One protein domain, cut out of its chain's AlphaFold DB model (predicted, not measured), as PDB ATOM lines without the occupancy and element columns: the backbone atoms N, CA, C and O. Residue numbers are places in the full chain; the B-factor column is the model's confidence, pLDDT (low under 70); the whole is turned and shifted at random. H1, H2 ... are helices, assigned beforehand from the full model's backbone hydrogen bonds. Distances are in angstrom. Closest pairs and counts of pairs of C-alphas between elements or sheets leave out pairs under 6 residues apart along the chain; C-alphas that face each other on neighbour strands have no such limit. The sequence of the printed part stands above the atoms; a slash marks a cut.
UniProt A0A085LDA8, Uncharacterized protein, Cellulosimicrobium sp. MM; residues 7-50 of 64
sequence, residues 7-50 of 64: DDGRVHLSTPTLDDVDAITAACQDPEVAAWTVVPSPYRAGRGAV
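This is residues 7 to 50 of the 64 residues of an uncharacterized protein of Cellulosimicrobium sp. MM (UniProt A0A085LDA8). With little regular structure, the model is a small body of three short helices and loops, from which residues 7 to 14 stick out as an arm. H2 lies near the last end of H1, turned about perpendicular to it, and H3 is near H1. The printed part has 44 residues, 17 of them in H1, H2 and H3, in that order, with no named strand: all helix. It is loose, with a radius of gyration of the C-alphas of 11.7 A, spanning 33 by 23 by 14 A.

H1, residues 21 to 27, runs 9.9 A from C-alpha 21 at (130.368, 85.887, 135.291). H2, residues 31 to 36, is 9.2 A long. H3, residues 45 to 48, ends at C-alpha 48 at (121.527, 89.376, 131.790).

H1 and H2 are close but not clearly touching, about perpendicular at 90 degrees; their closest C-alphas, Ala 27 and Val 33, are 7.3 A apart. H1 and H3 are close but not clearly touching, the closest C-alphas being Thr 25 and Ala 45, 6.6 A. H2 and H3 are apart. Every O i to N i+4 pair is within hydrogen-bond range in H1, 1 of 2 in H2; H3 is too short for one.

The printed part has no cut and no long link between helices. Residues 45 to 50 have pLDDT under 70.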
ATOM      1  N   ASP A   7     138.454  80.128 116.826       94.94
ATOM      2  CA  ASP A   7     139.822  80.607 116.988       94.94
ATOM      3  C   ASP A   7     140.346  81.184 115.665       94.94
ATOM      4  O   ASP A   7     140.095  80.613 114.603       94.94
ATOM      5  N   ASP A   8     141.051  82.313 115.739       95.69
ATOM      6  CA  ASP A   8     141.727  82.961 114.598       95.69
ATOM      7  C   ASP A   8     143.221  83.239 114.899       95.69
ATOM      8  O   ASP A   8     143.857  84.109 114.310       95.69
ATOM      9  N   GLY A   9     143.804  82.565 115.898       95.12
ATOM     10  CA  GLY A   9     145.194  82.753 116.340       95.12
ATOM     11  C   GLY A   9     145.476  84.047 117.118       95.12
ATOM     12  O   GLY A   9     146.570  84.221 117.650       95.12
ATOM     13  N   ARG A  10     144.505  84.966 117.203       95.62
ATOM     14  CA  ARG A  10     144.563  86.184 118.042       95.62
ATOM     15  C   ARG A  10     143.482  86.231 119.108       95.62
ATOM     16  O   ARG A  10     143.683  86.825 120.161       95.62
ATOM     17  N   VAL A  11     142.323  85.666 118.793       94.19
ATOM     18  CA  VAL A  11     141.145  85.675 119.651       94.19
ATOM     19  C   VAL A  11     140.618  84.256 119.720       94.19
ATOM     20  O   VAL A  11     140.404  83.626 118.682       94.19
ATOM     21  N   HIS A  12     140.397  83.799 120.948       93.00
ATOM     22  CA  HIS A  12     139.724  82.550 121.251       93.00
ATOM     23  C   HIS A  12     138.342  82.863 121.821       93.00
ATOM     24  O   HIS A  12     138.225  83.576 122.819       93.00
ATOM     25  N   LEU A  13     137.292  82.356 121.181       91.88
ATOM     26  CA  LEU A  13     135.912  82.519 121.625       91.88
ATOM     27  C   LEU A  13     135.337  81.153 121.961       91.88
ATOM     28  O   LEU A  13     135.057  80.342 121.077       91.88
ATOM     29  N   SER A  14     135.126  80.923 123.249       89.62
ATOM     30  CA  SER A  14     134.453  79.746 123.773       89.62
ATOM     31  C   SER A  14     133.128  80.127 124.416       89.62
ATOM     32  O   SER A  14     132.830  81.288 124.701       89.62
ATOM     33  N   THR A  15     132.301  79.117 124.646       89.44
ATOM     34  CA  THR A  15     131.095  79.282 125.443       89.44
ATOM     35  C   THR A  15     131.477  79.684 126.879       89.44
ATOM     36  O   THR A  15     132.266  78.957 127.487       89.44
ATOM     37  N   PRO A  16     130.953  80.803 127.421       86.19
ATOM     38  CA  PRO A  16     131.314  81.272 128.755       86.19
ATOM     39  C   PRO A  16     130.945  80.271 129.847       86.19
ATOM     40  O   PRO A  16     129.967  79.526 129.737       86.19
ATOM     41  N   THR A  17     131.709  80.307 130.928       84.94
ATOM     42  CA  THR A  17     131.510  79.512 132.135       84.94
ATOM     43  C   THR A  17     130.991  80.371 133.286       84.94
ATOM     44  O   THR A  17     130.817  81.583 133.164       84.94
ATOM     45  N   LEU A  18     130.705  79.735 134.426       84.94
ATOM     46  CA  LEU A  18     130.320  80.465 135.635       84.94
ATOM     47  C   LEU A  18     131.461  81.309 136.215       84.94
ATOM     48  O   LEU A  18     131.176  82.306 136.867       84.94
ATOM     49  N   ASP A  19     132.716  80.939 135.959       85.50
ATOM     50  CA  ASP A  19     133.888  81.702 136.408       85.50
ATOM     51  C   ASP A  19     133.989  83.055 135.678       85.50
ATOM     52  O   ASP A  19     134.403  84.063 136.244       85.50
ATOM     53  N   ASP A  20     133.477  83.116 134.447       86.12
ATOM     54  CA  ASP A  20     133.494  84.323 133.618       86.12
ATOM     55  C   ASP A  20     132.442  85.369 134.034       86.12
ATOM     56  O   ASP A  20     132.445  86.493 133.527       86.12
ATOM     57  N   VAL A  21     131.513  85.027 134.939       85.88
ATOM     58  CA  VAL A  21     130.368  85.887 135.291       85.88
ATOM     59  C   VAL A  21     130.815  87.234 135.848       85.88
ATOM     60  O   VAL A  21     130.250  88.260 135.460       85.88
ATOM     61  N   ASP A  22     131.811  87.259 136.730       86.38
ATOM     62  CA  ASP A  22     132.308  88.505 137.318       86.38
ATOM     63  C   ASP A  22     133.015  89.376 136.274       86.38
ATOM     64  O   ASP A  22     132.751  90.579 136.193       86.38
ATOM     65  N   ALA A  23     133.837  88.771 135.410       88.81
ATOM     66  CA  ALA A  23     134.533  89.482 134.339       88.81
ATOM     67  C   ALA A  23     133.550  90.095 133.325       88.81
ATOM     68  O   ALA A  23     133.654  91.276 132.985       88.81
ATOM     69  N   ILE A  24     132.540  89.330 132.902       87.44
ATOM     70  CA  ILE A  24     131.481  89.806 131.999       87.44
ATOM     71  C   ILE A  24     130.644  90.893 132.679       87.44
ATOM     72  O   ILE A  24     130.325  91.908 132.061       87.44
ATOM     73  N   THR A  25     130.318  90.722 133.963       88.00
ATOM     74  CA  THR A  25     129.548  91.716 134.721       88.00
ATOM     75  C   THR A  25     130.291  93.039 134.806       88.00
ATOM     76  O   THR A  25     129.660  94.076 134.607       88.00
ATOM     77  N   ALA A  26     131.602  93.012 135.064       88.50
ATOM     78  CA  ALA A  26     132.441  94.203 135.094       88.50
ATOM     79  C   ALA A  26     132.493  94.891 133.723       88.50
ATOM     80  O   ALA A  26     132.268  96.098 133.649       88.50
ATOM     81  N   ALA A  27     132.695  94.133 132.639       88.75
ATOM     82  CA  ALA A  27     132.706  94.676 131.281       88.75
ATOM     83  C   ALA A  27     131.368  95.338 130.905       88.75
ATOM     84  O   ALA A  27     131.346  96.428 130.341       88.75
ATOM     85  N   CYS A  28     130.234  94.735 131.272       88.31
ATOM     86  CA  CYS A  28     128.915  95.309 131.004       88.31
ATOM     87  C   CYS A  28     128.561  96.534 131.871       88.31
ATOM     88  O   CYS A  28     127.549  97.177 131.592       88.31
ATOM     89  N   GLN A  29     129.338  96.870 132.914       88.75
ATOM     90  CA  GLN A  29     129.171  98.154 133.614       88.75
ATOM     91  C   GLN A  29     129.745  99.333 132.821       88.75
ATOM     92  O   GLN A  29     129.450 100.480 133.159       88.75
ATOM     93  N   ASP A  30     130.567  99.074 131.803       89.25
ATOM     94  CA  ASP A  30     131.193 100.128 131.020       89.25
ATOM     95  C   ASP A  30     130.141 100.863 130.155       89.25
ATOM     96  O   ASP A  30     129.436 100.236 129.352       89.25
ATOM     97  N   PRO A  31     129.995 102.194 130.294       84.50
ATOM     98  CA  PRO A  31     129.046 102.967 129.497       84.50
ATOM     99  C   PRO A  31     129.367 102.963 127.994       84.50
ATOM    100  O   PRO A  31     128.448 103.103 127.187       84.50
ATOM    101  N   GLU A  32     130.629 102.778 127.599       89.12
ATOM    102  CA  GLU A  32     131.023 102.622 126.198       89.12
ATOM    103  C   GLU A  32     130.492 101.298 125.631       89.12
ATOM    104  O   GLU A  32     129.973 101.267 124.517       89.12
ATOM    105  N   VAL A  33     130.490 100.221 126.425       86.25
ATOM    106  CA  VAL A  33     129.884  98.933 126.036       86.25
ATOM    107  C   VAL A  33     128.369  99.067 125.867       86.25
ATOM    108  O   VAL A  33     127.794  98.528 124.916       86.25
ATOM    109  N   ALA A  34     127.704  99.824 126.742       84.94
ATOM    110  CA  ALA A  34     126.267 100.084 126.639       84.94
ATOM    111  C   ALA A  34     125.888 100.918 125.398       84.94
ATOM    112  O   ALA A  34     124.758 100.818 124.923       84.94
ATOM    113  N   ALA A  35     126.814 101.703 124.838       87.19
ATOM    114  CA  ALA A  35     126.567 102.462 123.611       87.19
ATOM    115  C   ALA A  35     126.417 101.562 122.368       87.19
ATOM    116  O   ALA A  35     125.767 101.956 121.400       87.19
ATOM    117  N   TRP A  36     126.990 100.354 122.405       88.00
ATOM    118  CA  TRP A  36     127.051  99.431 121.265       88.00
ATOM    119  C   TRP A  36     126.269  98.128 121.465       88.00
ATOM    120  O   TRP A  36     126.169  97.323 120.539       88.00
ATOM    121  N   THR A  37     125.709  97.896 122.652       85.44
ATOM    122  CA  THR A  37     125.017  96.646 122.990       85.44
ATOM    123  C   THR A  37     123.608  96.901 123.520       85.44
ATOM    124  O   THR A  37     123.265  97.997 123.947       85.44
ATOM    125  N   VAL A  38     122.764  95.867 123.499       86.25
ATOM    126  CA  VAL A  38     121.388  95.918 124.035       86.25
ATOM    127  C   VAL A  38     121.301  95.437 125.485       86.25
ATOM    128  O   VAL A  38     120.213  95.126 125.976       86.25
ATOM    129  N   VAL A  39     122.441  95.312 126.174       84.56
ATOM    130  CA  VAL A  39     122.444  94.846 127.560       84.56
ATOM    131  C   VAL A  39     121.774  95.896 128.457       84.56
ATOM    132  O   VAL A  39     121.995  97.095 128.288       84.56
ATOM    133  N   PRO A  40     120.915  95.481 129.399       77.19
ATOM    134  CA  PRO A  40     120.199  96.420 130.250       77.19
ATOM    135  C   PRO A  40     121.164  97.162 131.180       77.19
ATOM    136  O   PRO A  40     122.043  96.541 131.776       77.19
ATOM    137  N   SER A  41     120.950  98.471 131.351       75.88
ATOM    138  CA  SER A  41     121.734  99.318 132.258       75.88
ATOM    139  C   SER A  41     120.897  99.799 133.458       75.88
ATOM    140  O   SER A  41     119.764 100.255 133.262       75.88
ATOM    141  N   PRO A  42     121.415  99.711 134.702       77.38
ATOM    142  CA  PRO A  42     122.693  99.095 135.071       77.38
ATOM    143  C   PRO A  42     122.637  97.569 134.942       77.38
ATOM    144  O   PRO A  42     121.640  96.938 135.319       77.38
ATOM    145  N   TYR A  43     123.715  96.972 134.435       75.62
ATOM    146  CA  TYR A  43     123.770  95.532 134.218       75.62
ATOM    147  C   TYR A  43     123.781  94.803 135.563       75.62
ATOM    148  O   TYR A  43     124.558  95.119 136.464       75.62
ATOM    149  N   ARG A  44     122.879  93.833 135.734       74.25
ATOM    150  CA  ARG A  44     122.799  93.002 136.941       74.25
ATOM    151  C   ARG A  44     122.808  91.537 136.552       74.25
ATOM    152  O   ARG A  44     122.010  91.123 135.706       74.25
ATOM    153  N   ALA A  45     123.614  90.750 137.260       65.94
ATOM    154  CA  ALA A  45     123.795  89.330 136.987       65.94
ATOM    155  C   ALA A  45     122.468  88.529 136.961       65.94
ATOM    156  O   ALA A  45     122.337  87.553 136.240       65.94
ATOM    157  N   GLY A  46     121.411  88.974 137.645       64.75
ATOM    158  CA  GLY A  46     120.116  88.281 137.612       64.75
ATOM    159  C   GLY A  46     119.310  88.396 136.305       64.75
ATOM    160  O   GLY A  46     118.489  87.525 136.034       64.75
ATOM    161  N   ARG A  47     119.481  89.462 135.507       56.69
ATOM    162  CA  ARG A  47     118.640  89.727 134.313       56.69
ATOM    163  C   ARG A  47     119.394  89.680 132.980       56.69
ATOM    164  O   ARG A  47     118.750  89.800 131.945       56.69
ATOM    165  N   GLY A  48     120.713  89.473 133.003       54.53
ATOM    166  CA  GLY A  48     121.527  89.376 131.790       54.53
ATOM    167  C   GLY A  48     122.768  88.486 131.880       54.53
ATOM    168  O   GLY A  48     123.474  88.416 130.878       54.53
ATOM    169  N   ALA A  49     123.057  87.837 133.021       62.41
ATOM    170  CA  ALA A  49     124.266  87.017 133.160       62.41
ATOM    171  C   ALA A  49     124.269  85.790 132.252       62.41
ATOM    172  O   ALA A  49     123.221  85.315 131.802       62.41
ATOM    173  N   VAL A  50     125.482  85.247 132.091       62.06
ATOM    174  CA  VAL A  50     125.743  83.900 131.586       62.06
ATOM    175  C   VAL A  50     124.726  82.941 132.188       62.06
ATOM    176  O   VAL A  50     124.652  82.733 133.401       62.06
TER     177      VAL A  50